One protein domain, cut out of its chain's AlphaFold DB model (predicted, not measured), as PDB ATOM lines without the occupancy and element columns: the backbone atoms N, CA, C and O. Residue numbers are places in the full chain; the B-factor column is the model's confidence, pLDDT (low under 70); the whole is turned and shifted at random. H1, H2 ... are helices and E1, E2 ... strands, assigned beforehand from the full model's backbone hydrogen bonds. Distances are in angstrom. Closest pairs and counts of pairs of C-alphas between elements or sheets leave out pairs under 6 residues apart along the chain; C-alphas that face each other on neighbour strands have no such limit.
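This is residues 4 to 150 of the 150 residues of an uncharacterized protein of Taibaiella soli (UniProt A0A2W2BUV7). A strongly twisted sheet of four strands, curled like part of a barrel, runs through the middle and curls partly round helix H7, which packs on one face with H5 and H6 beyond it. On the opposite face lie H1 and H2, with H3 beside H2, while H4 only grazes the sheet. The printed part has 147 residues with seven named helices and four named strands, in the order H1 E1 E2 H2 H3 H4 H5 H6 H7 E3 E4; the sheet's order is E2 E1 E3 E4, all antiparallel, and the class is mixed. The whole is compact, with a radius of gyration of the C-alphas of 15.0 A, and rounded, spanning 42 by 35 by 28 A.

H1 is residues 4 to 7; its closest C-alphas to E1, residues 14 to 24, are Ile 7 and Ser 16, 5.2 A apart. E1 bends by 59 degrees at residue 21 and forms a hairpin with E2, residues 27 to 34, with N 18 and O 33 2.8 A apart, within hydrogen-bond range. H2, residues 35 to 42, is on the sheet at a height of 8.6 A. H3, residues 52 to 64, only just touches H2, with 3 pairs of C-alphas within 8 A, the closest Tyr 39 and Tyr 55 at 6.8 A; the two are about perpendicular, at 85 degrees. H4, residues 75 to 81, only grazes the sheet with residues 75 to 79. H5, residues 91 to 97, touches H6, residues 101 to 108, at a steep tilt of 46 degrees, opposite ways; the closest C-alphas, Ala 97 and Phe 104, are 5.6 A apart. H5 also touches H7, residues 120 to 132, at a shallow tilt of 32 degrees, the same way, closest at Val 93 and Ile 126, 6.4 A. E3, residues 136 to 140, pairs with E1, N 17 and O 137 being 2.9 A apart, and forms a hairpin with E4, residues 146 to 149, where N 138 and O 147 are 2.8 A apart. In H2 to H7 every O i to N i+4 pair is within hydrogen-bond range; H1 is too short for one.

H1 begins at C-alpha 4 (148.934, 118.432, 139.502). E1 measures 28.9 A, E2 21.7 A, H3 18.1 A and H7 18.5 A. E4 ends at C-alpha 149 (139.550, 122.483, 146.089).

The C-alphas farthest apart, Asn 48 and Leu 99, are 44.7 A apart. The printed part has no cut; the long link is H6 to H7. pLDDT is under 70 at residues 10 to 13, 45 to 49 and 150.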
ATOM      1  N   TYR A   4     148.822 119.569 140.411       90.94
ATOM      2  CA  TYR A   4     148.934 118.432 139.502       90.94
ATOM      3  C   TYR A   4     148.603 117.115 140.210       90.94
ATOM      4  O   TYR A   4     147.884 116.282 139.666       90.94
ATOM      5  N   ASP A   5     149.043 116.951 141.455       87.06
ATOM      6  CA  ASP A   5     148.667 115.826 142.301       87.06
ATOM      7  C   ASP A   5     147.150 115.766 142.489       87.06
ATOM      8  O   ASP A   5     146.592 114.673 142.509       87.06
ATOM      9  N   ARG A   6     146.465 116.916 142.611       88.25
ATOM     10  CA  ARG A   6     145.002 116.940 142.765       88.25
ATOM     11  C   ARG A   6     144.301 116.460 141.504       88.25
ATOM     12  O   ARG A   6     143.464 115.570 141.592       88.25
ATOM     13  N   ILE A   7     144.656 117.028 140.352       90.62
ATOM     14  CA  ILE A   7     143.969 116.734 139.086       90.62
ATOM     15  C   ILE A   7     144.283 115.335 138.543       90.62
ATOM     16  O   ILE A   7     143.486 114.777 137.798       90.62
ATOM     17  N   PHE A   8     145.414 114.740 138.937       88.62
ATOM     18  CA  PHE A   8     145.787 113.376 138.552       88.62
ATOM     19  C   PHE A   8     145.389 112.298 139.556       88.62
ATOM     20  O   PHE A   8     145.632 111.117 139.307       88.62
ATOM     21  N   ASN A   9     144.849 112.661 140.716       76.12
ATOM     22  CA  ASN A   9     144.405 111.675 141.689       76.12
ATOM     23  C   ASN A   9     142.921 111.396 141.466       76.12
ATOM     24  O   ASN A   9     142.064 111.926 142.170       76.12
ATOM     25  N   TYR A  10     142.641 110.564 140.457       62.22
ATOM     26  CA  TYR A  10     141.315 109.993 140.265       62.22
ATOM     27  C   TYR A  10     140.934 109.216 141.528       62.22
ATOM     28  O   TYR A  10     141.512 108.173 141.840       62.22
ATOM     29  N   ARG A  11     139.962 109.733 142.276       56.56
ATOM     30  CA  ARG A  11     139.239 108.946 143.274       56.56
ATOM     31  C   ARG A  11     137.935 108.546 142.617       56.56
ATOM     32  O   ARG A  11     137.308 109.378 141.979       56.56
ATOM     33  N   THR A  12     137.512 107.301 142.789       57.25
ATOM     34  CA  THR A  12     136.390 106.695 142.047       57.25
ATOM     35  C   THR A  12     135.080 107.491 142.047       57.25
ATOM     36  O   THR A  12     134.274 107.254 141.163       57.25
ATOM     37  N   ARG A  13     134.886 108.430 142.985       65.31
ATOM     38  CA  ARG A  13     133.690 109.287 143.112       65.31
ATOM     39  C   ARG A  13     133.857 110.737 142.634       65.31
ATOM     40  O   ARG A  13     132.903 111.506 142.625       65.31
ATOM     41  N   TYR A  14     135.082 111.158 142.329       78.12
ATOM     42  CA  TYR A  14     135.382 112.536 141.951       78.12
ATOM     43  C   TYR A  14     136.349 112.549 140.788       78.12
ATOM     44  O   TYR A  14     137.532 112.254 140.979       78.12
ATOM     45  N   ASP A  15     135.877 112.977 139.619       87.50
ATOM     46  CA  ASP A  15     136.775 113.192 138.496       87.50
ATOM     47  C   ASP A  15     137.120 114.663 138.312       87.50
ATOM     48  O   ASP A  15     136.253 115.535 138.380       87.50
ATOM     49  N   SER A  16     138.409 114.934 138.135       92.62
ATOM     50  CA  SER A  16     138.930 116.284 137.954       92.62
ATOM     51  C   SER A  16     138.801 116.723 136.506       92.62
ATOM     52  O   SER A  16     139.002 115.935 135.586       92.62
ATOM     53  N   PHE A  17     138.553 118.011 136.298       95.06
ATOM     54  CA  PHE A  17     138.615 118.597 134.967       95.06
ATOM     55  C   PHE A  17     140.030 119.043 134.608       95.06
ATOM     56  O   PHE A  17     140.758 119.621 135.420       95.06
ATOM     57  N   ILE A  18     140.377 118.831 133.345       96.31
ATOM     58  CA  ILE A  18     141.598 119.305 132.706       96.31
ATOM     59  C   ILE A  18     141.215 120.328 131.642       96.31
ATOM     60  O   ILE A  18     140.368 120.048 130.795       96.31
ATOM     61  N   ALA A  19     141.849 121.503 131.663       96.62
ATOM     62  CA  ALA A  19     141.751 122.467 130.573       96.62
ATOM     63  C   ALA A  19     142.963 122.332 129.651       96.62
ATOM     64  O   ALA A  19     144.105 122.402 130.106       96.62
ATOM     65  N   ILE A  20     142.723 122.158 128.353       95.38
ATOM     66  CA  ILE A  20     143.799 121.956 127.379       95.38
ATOM     67  C   ILE A  20     143.411 122.523 126.005       95.38
ATOM     68  O   ILE A  20     142.265 122.359 125.569       95.38
ATOM     69  N   PRO A  21     144.321 123.228 125.307       95.12
ATOM     70  CA  PRO A  21     144.101 123.559 123.909       95.12
ATOM     71  C   PRO A  21     144.210 122.299 123.045       95.12
ATOM     72  O   PRO A  21     145.106 121.476 123.227       95.12
ATOM     73  N   ILE A  22     143.303 122.164 122.086       94.62
ATOM     74  CA  ILE A  22     143.310 121.104 121.084       94.62
ATOM     75  C   ILE A  22     143.537 121.734 119.715       94.62
ATOM     76  O   ILE A  22     142.816 122.653 119.322       94.62
ATOM     77  N   TYR A  23     144.539 121.230 118.998       93.69
ATOM     78  CA  TYR A  23     144.821 121.609 117.619       93.69
ATOM     79  C   TYR A  23     144.049 120.675 116.692       93.69
ATOM     80  O   TYR A  23     144.345 119.479 116.656       93.69
ATOM     81  N   ASN A  24     143.069 121.199 115.961       85.75
ATOM     82  CA  ASN A  24     142.251 120.417 115.039       85.75
ATOM     83  C   ASN A  24     142.019 121.183 113.737       85.75
ATOM     84  O   ASN A  24     141.658 122.351 113.787       85.75
ATOM     85  N   GLU A  25     142.233 120.537 112.588       76.50
ATOM     86  CA  GLU A  25     141.918 121.094 111.256       76.50
ATOM     87  C   GLU A  25     142.503 122.499 110.965       76.50
ATOM     88  O   GLU A  25     142.006 123.225 110.114       76.50
ATOM     89  N   GLY A  26     143.600 122.877 111.634       79.69
ATOM     90  CA  GLY A  26     144.244 124.193 111.489       79.69
ATOM     91  C   GLY A  26     143.829 125.226 112.544       79.69
ATOM     92  O   GLY A  26     144.510 126.237 112.691       79.69
ATOM     93  N   ASP A  27     142.803 124.930 113.341       85.12
ATOM     94  CA  ASP A  27     142.349 125.763 114.449       85.12
ATOM     95  C   ASP A  27     142.918 125.298 115.795       85.12
ATOM     96  O   ASP A  27     143.196 124.118 116.029       85.12
ATOM     97  N   THR A  28     143.058 126.246 116.724       91.94
ATOM     98  CA  THR A  28     143.331 125.963 118.139       91.94
ATOM     99  C   THR A  28     142.086 126.266 118.952       91.94
ATOM    100  O   THR A  28     141.683 127.422 119.075       91.94
ATOM    101  N   VAL A  29     141.489 125.238 119.547       94.25
ATOM    102  CA  VAL A  29     140.260 125.369 120.332       94.25
ATOM    103  C   VAL A  29     140.525 124.985 121.782       94.25
ATOM    104  O   VAL A  29     141.159 123.973 122.067       94.25
ATOM    105  N   LYS A  30     140.037 125.798 122.719       95.88
ATOM    106  CA  LYS A  30     140.116 125.509 124.153       95.88
ATOM    107  C   LYS A  30     139.021 124.520 124.538       95.88
ATOM    108  O   LYS A  30     137.850 124.757 124.239       95.88
ATOM    109  N   TYR A  31     139.403 123.459 125.236       97.19
ATOM    110  CA  TYR A  31     138.473 122.488 125.793       97.19
ATOM    111  C   TYR A  31     138.695 122.313 127.291       97.19
ATOM    112  O   TYR A  31     139.803 122.506 127.798       97.19
ATOM    113  N   VAL A  32     137.627 121.917 127.978       97.44
ATOM    114  CA  VAL A  32     137.691 121.262 129.284       97.44
ATOM    115  C   VAL A  32     137.194 119.831 129.133       97.44
ATOM    116  O   VAL A  32     136.284 119.564 128.351       97.44
ATOM    117  N   VAL A  33     137.814 118.898 129.837       96.12
ATOM    118  CA  VAL A  33     137.498 117.473 129.741       96.12
ATOM    119  C   VAL A  33     137.760 116.811 131.083       96.12
ATOM    120  O   VAL A  33     138.681 117.195 131.804       96.12
ATOM    121  N   GLU A  34     136.936 115.839 131.437       94.12
ATOM    122  CA  GLU A  34     137.151 115.012 132.621       94.12
ATOM    123  C   GLU A  34     138.424 114.163 132.450       94.12
ATOM    124  O   GLU A  34     138.693 113.627 131.370       94.12
ATOM    125  N   ASN A  35     139.249 114.057 133.492       92.62
ATOM    126  CA  ASN A  35     140.559 113.406 133.437       92.62
ATOM    127  C   ASN A  35     140.450 111.939 132.983       92.62
ATOM    128  O   ASN A  35     141.269 111.478 132.186       92.62
ATOM    129  N   HIS A  36     139.401 111.217 133.388       89.50
ATOM    130  CA  HIS A  36     139.151 109.855 132.913       89.50
ATOM    131  C   HIS A  36     138.879 109.808 131.399       89.50
ATOM    132  O   HIS A  36     139.343 108.897 130.709       89.50
ATOM    133  N   SER A  37     138.138 110.784 130.872       91.56
ATOM    134  CA  SER A  37     137.800 110.874 129.450       91.56
ATOM    135  C   SER A  37     139.030 111.237 128.620       91.56
ATOM    136  O   SER A  37     139.283 110.621 127.583       91.56
ATOM    137  N   LEU A  38     139.863 112.149 129.126       93.50
ATOM    138  CA  LEU A  38     141.139 112.491 128.505       93.50
ATOM    139  C   LEU A  38     142.110 111.305 128.497       93.50
ATOM    140  O   LEU A  38     142.763 111.058 127.484       93.50
ATOM    141  N   TYR A  39     142.185 110.547 129.593       91.69
ATOM    142  CA  TYR A  39     142.971 109.317 129.645       91.69
ATOM    143  C   TYR A  39     142.510 108.309 128.586       91.69
ATOM    144  O   TYR A  39     143.334 107.822 127.812       91.69
ATOM    145  N   ASN A  40     141.201 108.055 128.489       89.50
ATOM    146  CA  ASN A  40     140.646 107.140 127.487       89.50
ATOM    147  C   ASN A  40     140.962 107.593 126.059       89.50
ATOM    148  O   ASN A  40     141.326 106.765 125.224       89.50
ATOM    149  N   TYR A  41     140.853 108.895 125.787       92.31
ATOM    150  CA  TYR A  41     141.200 109.473 124.492       92.31
ATOM    151  C   TYR A  41     142.680 109.260 124.150       92.31
ATOM    152  O   TYR A  41     143.004 108.752 123.077       92.31
ATOM    153  N   MET A  42     143.588 109.584 125.076       90.38
ATOM    154  CA  MET A  42     145.033 109.436 124.866       90.38
ATOM    155  C   MET A  42     145.483 107.973 124.775       90.38
ATOM    156  O   MET A  42     146.470 107.680 124.107       90.38
ATOM    157  N   ALA A  43     144.755 107.054 125.409       87.75
ATOM    158  CA  ALA A  43     144.962 105.613 125.294       87.75
ATOM    159  C   ALA A  43     144.327 105.008 124.018       87.75
ATOM    160  O   ALA A  43     144.268 103.789 123.867       87.75
ATOM    161  N   GLY A  44     143.791 105.833 123.108       80.81
ATOM    162  CA  GLY A  44     143.158 105.371 121.868       80.81
ATOM    163  C   GLY A  44     141.890 104.537 122.087       80.81
ATOM    164  O   GLY A  44     141.503 103.769 121.211       80.81
ATOM    165  N   GLY A  45     141.247 104.656 123.252       65.56
ATOM    166  CA  GLY A  45     140.083 103.859 123.645       65.56
ATOM    167  C   GLY A  45     140.404 102.492 124.262       65.56
ATOM    168  O   GLY A  45     139.496 101.864 124.802       65.56
ATOM    169  N   ASP A  46     141.666 102.051 124.256       67.25
ATOM    170  CA  ASP A  46     142.109 100.834 124.945       67.25
ATOM    171  C   ASP A  46     142.853 101.197 126.236       67.25
ATOM    172  O   ASP A  46     144.021 101.586 126.212       67.25
ATOM    173  N   LYS A  47     142.190 101.031 127.386       61.00
ATOM    174  CA  LYS A  47     142.759 101.332 128.714       61.00
ATOM    175  C   LYS A  47     143.996 100.488 129.059       61.00
ATOM    176  O   LYS A  47     144.704 100.821 130.003       61.00
ATOM    177  N   ASN A  48     144.277  99.416 128.316       63.72
ATOM    178  CA  ASN A  48     145.473  98.600 128.520       63.72
ATOM    179  C   ASN A  48     146.686  99.106 127.725       63.72
ATOM    180  O   ASN A  48     147.811  98.699 128.015       63.72
ATOM    181  N   SER A  49     146.480  99.989 126.741       64.75
ATOM    182  CA  SER A  49     147.541 100.448 125.836       64.75
ATOM    183  C   SER A  49     148.486 101.468 126.483       64.75
ATOM    184  O   SER A  49     149.683 101.483 126.190       64.75
ATOM    185  N   LEU A  50     147.974 102.289 127.408       73.81
ATOM    186  CA  LEU A  50     148.730 103.328 128.102       73.81
ATOM    187  C   LEU A  50     148.645 103.128 129.613       73.81
ATOM    188  O   LEU A  50     147.583 103.276 130.218       73.81
ATOM    189  N   LYS A  51     149.786 102.862 130.256       82.81
ATOM    190  CA  LYS A  51     149.868 102.850 131.723       82.81
ATOM    191  C   LYS A  51     149.516 104.234 132.273       82.81
ATOM    192  O   LYS A  51     150.022 105.244 131.783       82.81
ATOM    193  N   TYR A  52     148.694 104.274 133.319       84.25
ATOM    194  CA  TYR A  52     148.211 105.528 133.906       84.25
ATOM    195  C   TYR A  52     149.344 106.457 134.380       84.25
ATOM    196  O   TYR A  52     149.265 107.668 134.198       84.25
ATOM    197  N   ASP A  53     150.445 105.912 134.902       87.75
ATOM    198  CA  ASP A  53     151.604 106.727 135.294       87.75
ATOM    199  C   ASP A  53     152.285 107.402 134.096       87.75
ATOM    200  O   ASP A  53     152.677 108.567 134.176       87.75
ATOM    201  N   SER A  54     152.368 106.709 132.954       89.00
ATOM    202  CA  SER A  54     152.871 107.298 131.709       89.00
ATOM    203  C   SER A  54     151.951 108.416 131.223       89.00
ATOM    204  O   SER A  54     152.433 109.473 130.826       89.00
ATOM    205  N   TYR A  55     150.632 108.218 131.309       90.94
ATOM    206  CA  TYR A  55     149.648 109.262 131.024       90.94
ATOM    207  C   TYR A  55     149.865 110.502 131.900       90.94
ATOM    208  O   TYR A  55     149.999 111.605 131.372       90.94
ATOM    209  N   LYS A  56     149.968 110.320 133.223       91.25
ATOM    210  CA  LYS A  56     150.182 111.417 134.175       91.25
ATOM    211  C   LYS A  56     151.446 112.206 133.869       91.25
ATOM    212  O   LYS A  56     151.404 113.433 133.845       91.25
ATOM    213  N   ASN A  57     152.558 111.516 133.628       91.69
ATOM    214  CA  ASN A  57     153.837 112.164 133.351       91.69
ATOM    215  C   ASN A  57     153.792 112.956 132.038       91.69
ATOM    216  O   ASN A  57     154.144 114.135 132.030       91.69
ATOM    217  N   ASN A  58     153.272 112.348 130.966       91.06
ATOM    218  CA  ASN A  58     153.151 113.001 129.660       91.06
ATOM    219  C   ASN A  58     152.228 114.223 129.727       91.06
ATOM    220  O   ASN A  58     152.564 115.292 129.220       91.06
ATOM    221  N   LEU A  59     151.069 114.090 130.380       93.00
ATOM    222  CA  LEU A  59     150.125 115.193 130.521       93.00
ATOM    223  C   LEU A  59     150.690 116.306 131.412       93.00
ATOM    224  O   LEU A  59     150.555 117.477 131.070       93.00
ATOM    225  N   LYS A  60     151.378 115.976 132.513       93.88
ATOM    226  CA  LYS A  60     152.052 116.975 133.360       93.88
ATOM    227  C   LYS A  60     153.067 117.782 132.557       93.88
ATOM    228  O   LYS A  60     153.089 119.004 132.666       93.88
ATOM    229  N   GLU A  61     153.877 117.114 131.742       93.88
ATOM    230  CA  GLU A  61     154.867 117.768 130.889       93.88
ATOM    231  C   GLU A  61     154.214 118.703 129.859       93.88
ATOM    232  O   GLU A  61     154.636 119.855 129.736       93.88
ATOM    233  N   LEU A  62     153.153 118.251 129.179       93.69
ATOM    234  CA  LEU A  62     152.378 119.081 128.247       93.69
ATOM    235  C   LEU A  62     151.829 120.337 128.936       93.69
ATOM    236  O   LEU A  62     152.007 121.448 128.435       93.69
ATOM    237  N   LEU A  63     151.211 120.169 130.108       94.06
ATOM    238  CA  LEU A  63     150.618 121.267 130.870       94.06
ATOM    239  C   LEU A  63     151.675 122.263 131.367       94.06
ATOM    240  O   LEU A  63     151.456 123.469 131.283       94.06
ATOM    241  N   LEU A  64     152.828 121.784 131.845       92.88
ATOM    242  CA  LEU A  64     153.939 122.642 132.280       92.88
ATOM    243  C   LEU A  64     154.544 123.444 131.122       92.88
ATOM    244  O   LEU A  64     154.976 124.577 131.319       92.88
ATOM    245  N   LYS A  65     154.555 122.877 129.911       94.00
ATOM    246  CA  LYS A  65     155.024 123.549 128.692       94.00
ATOM    247  C   LYS A  65     153.966 124.451 128.045       94.00
ATOM    248  O   LYS A  65     154.266 125.091 127.040       94.00
ATOM    249  N   GLY A  66     152.738 124.486 128.572       90.06
ATOM    250  CA  GLY A  66     151.616 125.204 127.959       90.06
ATOM    251  C   GLY A  66     151.227 124.660 126.579       90.06
ATOM    252  O   GLY A  66     150.723 125.407 125.741       90.06
ATOM    253  N   GLN A  67     151.501 123.380 126.317       92.06
ATOM    254  CA  GLN A  67     151.252 122.732 125.032       92.06
ATOM    255  C   GLN A  67     149.841 122.146 124.956       92.06
ATOM    256  O   GLN A  67     149.260 121.721 125.955       92.06
ATOM    257  N   GLY A  68     149.296 122.118 123.741       91.75
ATOM    258  CA  GLY A  68     148.043 121.440 123.432       91.75
ATOM    259  C   GLY A  68     148.222 120.021 122.905       91.75
ATOM    260  O   GLY A  68     149.338 119.557 122.671       91.75
ATOM    261  N   ILE A  69     147.098 119.350 122.663       93.56
ATOM    262  CA  ILE A  69     147.063 118.042 121.999       93.56
ATOM    263  C   ILE A  69     146.650 118.240 120.544       93.56
ATOM    264  O   ILE A  69     145.676 118.929 120.249       93.56
ATOM    265  N   LYS A  70     147.378 117.612 119.620       92.44
ATOM    266  CA  LYS A  70     146.945 117.520 118.226       92.44
ATOM    267  C   LYS A  70     145.867 116.446 118.110       92.44
ATOM    268  O   LYS A  70     146.143 115.282 118.386       92.44
ATOM    269  N   ALA A  71     144.663 116.835 117.706       90.75
ATOM    270  CA  ALA A  71     143.572 115.897 117.512       90.75
ATOM    271  C   ALA A  71     143.787 115.046 116.254       90.75
ATOM    272  O   ALA A  71     144.215 115.542 115.211       90.75
ATOM    273  N   SER A  72     143.460 113.761 116.359       87.31
ATOM    274  CA  SER A  72     143.390 112.816 115.235       87.31
ATOM    275  C   SER A  72     141.963 112.578 114.727       87.31
ATOM    276  O   SER A  72     141.763 111.748 113.845       87.31
ATOM    277  N   VAL A  73     140.973 113.249 115.318       90.50
ATOM    278  CA  VAL A  73     139.538 113.066 115.059       90.50
ATOM    279  C   VAL A  73     138.852 114.425 114.936       90.50
ATOM    280  O   VAL A  73     139.384 115.441 115.391       90.50
ATOM    281  N   SER A  74     137.658 114.450 114.344       92.25
ATOM    282  CA  SER A  74     136.903 115.692 114.159       92.25
ATOM    283  C   SER A  74     136.492 116.326 115.492       92.25
ATOM    284  O   SER A  74     136.383 115.666 116.531       92.25
ATOM    285  N   SER A  75     136.211 117.631 115.466       91.50
ATOM    286  CA  SER A  75     135.716 118.354 116.647       91.50
ATOM    287  C   SER A  75     134.360 117.831 117.131       91.50
ATOM    288  O   SER A  75     134.039 117.940 118.314       91.50
ATOM    289  N   GLU A  76     133.563 117.256 116.232       92.50
ATOM    290  CA  GLU A  76     132.309 116.592 116.580       92.50
ATOM    291  C   GLU A  76     132.561 115.284 117.342       92.50
ATOM    292  O   GLU A  76     131.922 115.044 118.366       92.50
ATOM    293  N   GLU A  77     133.523 114.467 116.896       93.56
ATOM    294  CA  GLU A  77     133.877 113.227 117.590       93.56
ATOM    295  C   GLU A  77     134.457 113.514 118.982       93.56
ATOM    296  O   GLU A  77     134.070 112.858 119.950       93.56
ATOM    297  N   LEU A  78     135.315 114.533 119.118       93.88
ATOM    298  CA  LEU A  78     135.827 114.976 120.423       93.88
ATOM    299  C   LEU A  78     134.694 115.255 121.421       93.88
ATOM    300  O   LEU A  78     134.747 114.799 122.562       93.88
ATOM    301  N   GLN A  79     133.653 115.965 120.986       93.69
ATOM    302  CA  GLN A  79     132.532 116.343 121.846       93.69
ATOM    303  C   GLN A  79     131.598 115.168 122.143       93.69
ATOM    304  O   GLN A  79     131.228 114.949 123.295       93.69
ATOM    305  N   LYS A  80     131.208 114.403 121.115       93.19
ATOM    306  CA  LYS A  80     130.176 113.364 121.244       93.19
ATOM    307  C   LYS A  80     130.692 112.059 121.840       93.19
ATOM    308  O   LYS A  80     129.942 111.390 122.543       93.19
ATOM    309  N   LYS A  81     131.935 111.677 121.538       92.44
ATOM    310  CA  LYS A  81     132.504 110.374 121.918       92.44
ATOM    311  C   LYS A  81     133.495 110.471 123.067       92.44
ATOM    312  O   LYS A  81     133.576 109.554 123.875       92.44
ATOM    313  N   TRP A  82     134.255 111.560 123.123       92.94
ATOM    314  CA  TRP A  82     135.352 111.716 124.079       92.94
ATOM    315  C   TRP A  82     135.068 112.756 125.168       92.94
ATOM    316  O   TRP A  82     135.947 113.036 125.976       92.94
ATOM    317  N   HIS A  83     133.853 113.315 125.194       93.88
ATOM    318  CA  HIS A  83     133.370 114.247 126.219       93.88
ATOM    319  C   HIS A  83     134.257 115.488 126.413       93.88
ATOM    320  O   HIS A  83     134.385 116.028 127.510       93.88
ATOM    321  N   PHE A  84     134.871 115.969 125.333       96.31
ATOM    322  CA  PHE A  84     135.545 117.261 125.343       96.31
ATOM    323  C   PHE A  84     134.502 118.370 125.239       96.31
ATOM    324  O   PHE A  84     133.742 118.435 124.276       96.31
ATOM    325  N   HIS A  85     134.498 119.291 126.194       96.81
ATOM    326  CA  HIS A  85     133.568 120.412 126.216       96.81
ATOM    327  C   HIS A  85     134.260 121.686 125.749       96.81
ATOM    328  O   HIS A  85     135.235 122.146 126.350       96.81
ATOM    329  N   LYS A  86     133.780 122.246 124.635       96.12
ATOM    330  CA  LYS A  86     134.357 123.459 124.051       96.12
ATOM    331  C   LYS A  86     134.164 124.640 125.003       96.12
ATOM    332  O   LYS A  86     133.073 124.852 125.533       96.12
ATOM    333  N   VAL A  87     135.220 125.424 125.182       96.81
ATOM    334  CA  VAL A  87     135.180 126.675 125.942       96.81
ATOM    335  C   VAL A  87     134.951 127.816 124.962       96.81
ATOM    336  O   VAL A  87     135.791 128.098 124.106       96.81
ATOM    337  N   ILE A  88     133.792 128.453 125.080       94.75
ATOM    338  CA  ILE A  88     133.422 129.651 124.323       94.75
ATOM    339  C   ILE A  88     133.637 130.860 125.241       94.75
ATOM    340  O   ILE A  88     133.498 130.739 126.459       94.75
ATOM    341  N   ALA A  89     134.015 132.005 124.666       92.25
ATOM    342  CA  ALA A  89     134.130 133.252 125.416       92.25
ATOM    343  C   ALA A  89     132.810 133.564 126.137       92.25
ATOM    344  O   ALA A  89     131.731 133.373 125.569       92.25
ATOM    345  N   ASN A  90     132.898 134.006 127.389       97.75
ATOM    346  CA  ASN A  90     131.730 134.242 128.223       97.75
ATOM    347  C   ASN A  90     131.929 135.517 129.042       97.75
ATOM    348  O   ASN A  90     132.623 135.514 130.058       97.75
ATOM    349  N   ASP A  91     131.269 136.597 128.620       97.56
ATOM    350  CA  ASP A  91     131.454 137.939 129.183       97.56
ATOM    351  C   ASP A  91     131.180 138.014 130.690       97.56
ATOM    352  O   ASP A  91     131.823 138.778 131.414       97.56
ATOM    353  N   LYS A  92     130.237 137.214 131.200       97.62
ATOM    354  CA  LYS A  92     129.928 137.161 132.634       97.62
ATOM    355  C   LYS A  92     131.065 136.507 133.412       97.62
ATOM    356  O   LYS A  92     131.516 137.058 134.410       97.62
ATOM    357  N   VAL A  93     131.553 135.356 132.953       98.06
ATOM    358  CA  VAL A  93     132.701 134.686 133.582       98.06
ATOM    359  C   VAL A  93     133.939 135.580 133.507       98.06
ATOM    360  O   VAL A  93     134.598 135.782 134.526       98.06
ATOM    361  N   ASP A  94     134.194 136.199 132.354       97.62
ATOM    362  CA  ASP A  94     135.344 137.078 132.135       97.62
ATOM    363  C   ASP A  94     135.276 138.356 132.988       97.62
ATOM    364  O   ASP A  94     136.282 138.786 133.556       97.62
ATOM    365  N   SER A  95     134.099 138.977 133.112       98.12
ATOM    366  CA  SER A  95     133.912 140.178 133.939       98.12
ATOM    367  C   SER A  95     134.092 139.889 135.425       98.12
ATOM    368  O   SER A  95     134.778 140.648 136.109       98.12
ATOM    369  N   VAL A  96     133.563 138.769 135.919       98.12
ATOM    370  CA  VAL A  96     133.759 138.344 137.308       98.12
ATOM    371  C   VAL A  96     135.219 137.940 137.551       98.12
ATOM    372  O   VAL A  96     135.777 138.265 138.597       98.12
ATOM    373  N   ALA A  97     135.880 137.290 136.587       97.81
ATOM    374  CA  ALA A  97     137.279 136.875 136.715       97.81
ATOM    375  C   ALA A  97     138.240 138.062 136.871       97.81
ATOM    376  O   ALA A  97     139.208 137.977 137.630       97.81
ATOM    377  N   LYS A  98     137.943 139.197 136.222       97.69
ATOM    378  CA  LYS A  98     138.708 140.450 136.365       97.69
ATOM    379  C   LYS A  98     138.678 141.024 137.783       97.69
ATOM    380  O   LYS A  98     139.582 141.770 138.142       97.69
ATOM    381  N   LEU A  99     137.682 140.663 138.595       97.75
ATOM    382  CA  LEU A  99     137.590 141.069 140.001       97.75
ATOM    383  C   LEU A  99     138.513 140.243 140.916       97.75
ATOM    384  O   LEU A  99     138.611 140.531 142.107       97.75
ATOM    385  N   GLY A 100     139.187 139.223 140.380       97.00
ATOM    386  CA  GLY A 100     140.126 138.372 141.103       97.00
ATOM    387  C   GLY A 100     139.522 137.060 141.610       97.00
ATOM    388  O   GLY A 100     138.307 136.854 141.638       97.00
ATOM    389  N   LYS A 101     140.414 136.154 142.026       96.62
ATOM    390  CA  LYS A 101     140.105 134.764 142.402       96.62
ATOM    391  C   LYS A 101     139.045 134.651 143.507       96.62
ATOM    392  O   LYS A 101     138.134 133.837 143.393       96.62
ATOM    393  N   GLU A 102     139.143 135.456 144.561       95.94
ATOM    394  CA  GLU A 102     138.231 135.383 145.715       95.94
ATOM    395  C   GLU A 102     136.803 135.815 145.360       95.94
ATOM    396  O   GLU A 102     135.834 135.126 145.697       95.94
ATOM    397  N   ASN A 103     136.676 136.918 144.615       96.88
ATOM    398  CA  ASN A 103     135.393 137.399 144.107       96.88
ATOM    399  C   ASN A 103     134.762 136.379 143.162       96.88
ATOM    400  O   ASN A 103     133.566 136.110 143.247       96.88
ATOM    401  N   PHE A 104     135.575 135.753 142.315       98.00
ATOM    402  CA  PHE A 104     135.118 134.716 141.404       98.00
ATOM    403  C   PHE A 104     134.553 133.494 142.125       98.00
ATOM    404  O   PHE A 104     133.451 133.043 141.804       98.00
ATOM    405  N   ILE A 105     135.273 132.986 143.130       97.00
ATOM    406  CA  ILE A 105     134.804 131.863 143.947       97.00
ATOM    407  C   ILE A 105     133.498 132.246 144.652       97.00
ATOM    408  O   ILE A 105     132.515 131.524 144.541       97.00
ATOM    409  N   THR A 106     133.442 133.408 145.301       96.44
ATOM    410  CA  THR A 106     132.245 133.863 146.032       96.44
ATOM    411  C   THR A 106     131.035 134.069 145.113       96.44
ATOM    412  O   THR A 106     129.887 133.811 145.492       96.44
ATOM    413  N   TYR A 107     131.272 134.516 143.878       97.75
ATOM    414  CA  TYR A 107     130.220 134.750 142.899       97.75
ATOM    415  C   TYR A 107     129.617 133.440 142.379       97.75
ATOM    416  O   TYR A 107     128.393 133.299 142.397       97.75
ATOM    417  N   PHE A 108     130.441 132.472 141.970       97.62
ATOM    418  CA  PHE A 108     129.967 131.239 141.327       97.62
ATOM    419  C   PHE A 108     129.733 130.067 142.282       97.62
ATOM    420  O   PHE A 108     129.011 129.140 141.922       97.62
ATOM    421  N   PHE A 109     130.298 130.093 143.490       96.81
ATOM    422  CA  PHE A 109     130.258 128.966 144.418       96.81
ATOM    423  C   PHE A 109     129.571 129.330 145.732       96.81
ATOM    424  O   PHE A 109     129.722 130.430 146.263       96.81
ATOM    425  N   THR A 110     128.816 128.376 146.272       94.38
ATOM    426  CA  THR A 110     128.341 128.393 147.656       94.38
ATOM    427  C   THR A 110     129.179 127.393 148.436       94.38
ATOM    428  O   THR A 110     129.128 126.187 148.192       94.38
ATOM    429  N   SER A 111     129.976 127.892 149.381       90.50
ATOM    430  CA  SER A 111     131.041 127.118 150.031       90.50
ATOM    431  C   SER A 111     132.049 126.570 149.010       90.50
ATOM    432  O   SER A 111     132.962 127.283 148.609       90.50
ATOM    433  N   ARG A 112     131.892 125.316 148.577       90.81
ATOM    434  CA  ARG A 112     132.758 124.669 147.576       90.81
ATOM    435  C   ARG A 112     132.001 124.167 146.355       90.81
ATOM    436  O   ARG A 112     132.653 123.694 145.433       90.81
ATOM    437  N   SER A 113     130.675 124.255 146.349       93.50
ATOM    438  CA  SER A 113     129.826 123.747 145.272       93.50
ATOM    439  C   SER A 113     129.460 124.868 144.317       93.50
ATOM    440  O   SER A 113     129.162 125.979 144.762       93.50
ATOM    441  N   LEU A 114     129.459 124.583 143.019       95.94
ATOM    442  CA  LEU A 114     128.930 125.499 142.014       95.94
ATOM    443  C   LEU A 114     127.452 125.784 142.317       95.94
ATOM    444  O   LEU A 114     126.703 124.867 142.652       95.94
ATOM    445  N   LYS A 115     127.049 127.054 142.232       95.62
ATOM    446  CA  LYS A 115     125.652 127.467 142.416       95.62
ATOM    447  C   LYS A 115     124.764 126.895 141.308       95.62
ATOM    448  O   LYS A 115     125.221 126.660 140.191       95.62
ATOM    449  N   ASP A 116     123.483 126.726 141.617       92.50
ATOM    450  CA  ASP A 116     122.470 126.365 140.625       92.50
ATOM    451  C   ASP A 116     122.230 127.505 139.619       92.50
ATOM    452  O   ASP A 116     122.580 128.664 139.856       92.50
ATOM    453  N   GLY A 117     121.610 127.174 138.483       92.81
ATOM    454  CA  GLY A 117     121.272 128.145 137.434       92.81
ATOM    455  C   GLY A 117     122.445 128.563 136.542       92.81
ATOM    456  O   GLY A 117     122.287 129.473 135.733       92.81
ATOM    457  N   ILE A 118     123.600 127.904 136.673       95.50
ATOM    458  CA  ILE A 118     124.758 128.084 135.791       95.50
ATOM    459  C   ILE A 118     124.568 127.251 134.522       95.50
ATOM    460  O   ILE A 118     124.329 126.042 134.600       95.50
ATOM    461  N   THR A 119     124.682 127.879 133.350       95.75
ATOM    462  CA  THR A 119     124.532 127.165 132.070       95.75
ATOM    463  C   THR A 119     125.735 126.255 131.795       95.75
ATOM    464  O   THR A 119     126.818 126.472 132.351       95.75
ATOM    465  N   PRO A 120     125.612 125.239 130.923       94.06
ATOM    466  CA  PRO A 120     126.754 124.417 130.522       94.06
ATOM    467  C   PRO A 120     127.924 125.233 129.950       94.06
ATOM    468  O   PRO A 120     129.082 124.958 130.263       94.06
ATOM    469  N   GLU A 121     127.645 126.267 129.156       96.06
ATOM    470  CA  GLU A 121     128.663 127.145 128.577       96.06
ATOM    471  C   GLU A 121     129.392 127.950 129.659       96.06
ATOM    472  O   GLU A 121     130.624 128.015 129.657       96.06
ATOM    473  N   GLU A 122     128.646 128.525 130.609       97.62
ATOM    474  CA  GLU A 122     129.218 129.211 131.771       97.62
ATOM    475  C   GLU A 122     130.064 128.247 132.606       97.62
ATOM    476  O   GLU A 122     131.195 128.572 132.958       97.62
ATOM    477  N   LYS A 123     129.558 127.036 132.878       97.00
ATOM    478  CA  LYS A 123     130.274 125.995 133.625       97.00
ATOM    479  C   LYS A 123     131.620 125.672 132.972       97.00
ATOM    480  O   LYS A 123     132.627 125.615 133.675       97.00
ATOM    481  N   ASN A 124     131.670 125.514 131.649       97.69
ATOM    482  CA  ASN A 124     132.918 125.228 130.932       97.69
ATOM    483  C   ASN A 124     133.923 126.380 131.047       97.69
ATOM    484  O   ASN A 124     135.105 126.147 131.305       97.69
ATOM    485  N   ALA A 125     133.456 127.622 130.898       98.19
ATOM    486  CA  ALA A 125     134.291 128.808 131.070       98.19
ATOM    487  C   ALA A 125     134.788 128.952 132.521       98.19
ATOM    488  O   ALA A 125     135.959 129.262 132.743       98.19
ATOM    489  N   ILE A 126     133.947 128.639 133.512       98.12
ATOM    490  CA  ILE A 126     134.310 128.626 134.934       98.12
ATOM    491  C   ILE A 126     135.399 127.590 135.207       98.12
ATOM    492  O   ILE A 126     136.413 127.917 135.818       98.12
ATOM    493  N   ILE A 127     135.224 126.357 134.728       97.81
ATOM    494  CA  ILE A 127     136.216 125.284 134.873       97.81
ATOM    495  C   ILE A 127     137.546 125.692 134.233       97.81
ATOM    496  O   ILE A 127     138.596 125.531 134.854       97.81
ATOM    497  N   TYR A 128     137.506 126.267 133.027       97.94
ATOM    498  CA  TYR A 128     138.702 126.759 132.347       97.94
ATOM    499  C   TYR A 128     139.422 127.828 133.179       97.94
ATOM    500  O   TYR A 128     140.629 127.734 133.397       97.94
ATOM    501  N   GLN A 129     138.687 128.814 133.701       98.00
ATOM    502  CA  GLN A 129     139.249 129.885 134.524       98.00
ATOM    503  C   GLN A 129     139.813 129.382 135.865       98.00
ATOM    504  O   GLN A 129     140.839 129.869 136.335       98.00
ATOM    505  N   LEU A 130     139.181 128.386 136.487       97.25
ATOM    506  CA  LEU A 130     139.712 127.747 137.694       97.25
ATOM    507  C   LEU A 130     141.031 127.031 137.405       97.25
ATOM    508  O   LEU A 130     141.991 127.177 138.163       97.25
ATOM    509  N   PHE A 131     141.102 126.316 136.281       96.38
ATOM    510  CA  PHE A 131     142.300 125.595 135.871       96.38
ATOM    511  C   PHE A 131     143.478 126.540 135.590       96.38
ATOM    512  O   PHE A 131     144.592 126.271 136.037       96.38
ATOM    513  N   THR A 132     143.252 127.677 134.916       95.12
ATOM    514  CA  THR A 132     144.313 128.680 134.671       95.12
ATOM    515  C   THR A 132     144.860 129.276 135.969       95.12
ATOM    516  O   THR A 132     146.034 129.626 136.053       95.12
ATOM    517  N   TRP A 133     144.031 129.336 137.009       96.19
ATOM    518  CA  TRP A 133     144.415 129.732 138.360       96.19
ATOM    519  C   TRP A 133     144.924 128.590 139.245       96.19
ATOM    520  O   TRP A 133     145.109 128.804 140.451       96.19
ATOM    521  N   GLN A 134     145.132 127.405 138.667       95.31
ATOM    522  CA  GLN A 134     145.579 126.199 139.360       95.31
ATOM    523  C   GLN A 134     144.672 125.810 140.540       95.31
ATOM    524  O   GLN A 134     145.138 125.337 141.576       95.31
ATOM    525  N   ILE A 135     143.359 126.015 140.395       94.69
ATOM    526  CA  ILE A 135     142.344 125.502 141.318       94.69
ATOM    527  C   ILE A 135     141.758 124.234 140.710       94.69
ATOM    528  O   ILE A 135     141.160 124.266 139.635       94.69
ATOM    529  N   ALA A 136     141.912 123.111 141.410       93.31
ATOM    530  CA  ALA A 136     141.319 121.855 140.979       93.31
ATOM    531  C   ALA A 136     139.793 121.915 141.130       93.31
ATOM    532  O   ALA A 136     139.279 122.309 142.184       93.31
ATOM    533  N   SER A 137     139.086 121.510 140.078       94.50
ATOM    534  CA  SER A 137     137.637 121.353 140.074       94.50
ATOM    535  C   SER A 137     137.269 119.920 139.708       94.50
ATOM    536  O   SER A 137     137.909 119.304 138.852       94.50
ATOM    537  N   ASN A 138     136.264 119.380 140.389       92.56
ATOM    538  CA  ASN A 138     135.858 117.987 140.275       92.56
ATOM    539  C   ASN A 138     134.344 117.878 140.181       92.56
ATOM    540  O   ASN A 138     133.638 118.589 140.894       92.56
ATOM    541  N   ILE A 139     133.842 116.958 139.367       90.38
ATOM    542  CA  ILE A 139     132.433 116.566 139.420       90.38
ATOM    543  C   ILE A 139     132.262 115.399 140.392       90.38
ATOM    544  O   ILE A 139     133.089 114.492 140.430       90.38
ATOM    545  N   ASN A 140     131.216 115.458 141.211       85.50
ATOM    546  CA  ASN A 140     130.757 114.332 142.015       85.50
ATOM    547  C   ASN A 140     129.780 113.501 141.173       85.50
ATOM    548  O   ASN A 140     128.768 114.037 140.723       85.50
ATOM    549  N   ASP A 141     130.074 112.223 140.970       78.06
ATOM    550  CA  ASP A 141     129.270 111.310 140.151       78.06
ATOM    551  C   ASP A 141     127.886 110.993 140.751       78.06
ATOM    552  O   ASP A 141     126.925 110.813 140.007       78.06
ATOM    553  N   GLU A 142     127.751 110.999 142.082       78.50
ATOM    554  CA  GLU A 142     126.484 110.753 142.787       78.50
ATOM    555  C   GLU A 142     125.509 111.934 142.675       78.50
ATOM    556  O   GLU A 142     124.294 111.749 142.681       78.50
ATOM    557  N   THR A 143     126.033 113.161 142.611       81.44
ATOM    558  CA  THR A 143     125.206 114.380 142.714       81.44
ATOM    559  C   THR A 143     125.210 115.243 141.456       81.44
ATOM    560  O   THR A 143     124.376 116.132 141.323       81.44
ATOM    561  N   GLY A 144     126.168 115.037 140.550       81.19
ATOM    562  CA  GLY A 144     126.402 115.891 139.384       81.19
ATOM    563  C   GLY A 144     126.977 117.275 139.713       81.19
ATOM    564  O   GLY A 144     127.274 118.049 138.797       81.19
ATOM    565  N   TYR A 145     127.163 117.607 140.998       86.69
ATOM    566  CA  TYR A 145     127.668 118.914 141.403       86.69
ATOM    567  C   TYR A 145     129.166 119.047 141.136       86.69
ATOM    568  O   TYR A 145     129.963 118.143 141.399       86.69
ATOM    569  N   LEU A 146     129.544 120.225 140.640       91.94
ATOM    570  CA  LEU A 146     130.934 120.641 140.505       91.94
ATOM    571  C   LEU A 146     131.426 121.213 141.839       91.94
ATOM    572  O   LEU A 146     130.819 122.139 142.380       91.94
ATOM    573  N   TYR A 147     132.554 120.705 142.322       92.31
ATOM    574  CA  TYR A 147     133.232 121.146 143.533       92.31
ATOM    575  C   TYR A 147     134.614 121.706 143.224       92.31
ATOM    576  O   TYR A 147     135.278 121.241 142.298       92.31
ATOM    577  N   ILE A 148     135.078 122.656 144.035       91.50
ATOM    578  CA  ILE A 148     136.455 123.161 143.981       91.50
ATOM    579  C   ILE A 148     137.255 122.808 145.231       91.50
ATOM    580  O   ILE A 148     136.731 122.746 146.347       91.50
ATOM    581  N   TYR A 149     138.560 122.646 145.031       80.56
ATOM    582  CA  TYR A 149     139.550 122.483 146.089       80.56
ATOM    583  C   TYR A 149     140.613 123.582 145.963       80.56
ATOM    584  O   TYR A 149     141.655 123.330 145.350       80.56
ATOM    585  N   PRO A 150     140.321 124.795 146.477       62.19
ATOM    586  CA  PRO A 150     141.263 125.910 146.467       62.19
ATOM    587  C   PRO A 150     142.506 125.645 147.329       62.19
ATOM    588  O   PRO A 150     142.464 124.757 148.221       62.19
TER     589      PRO A 150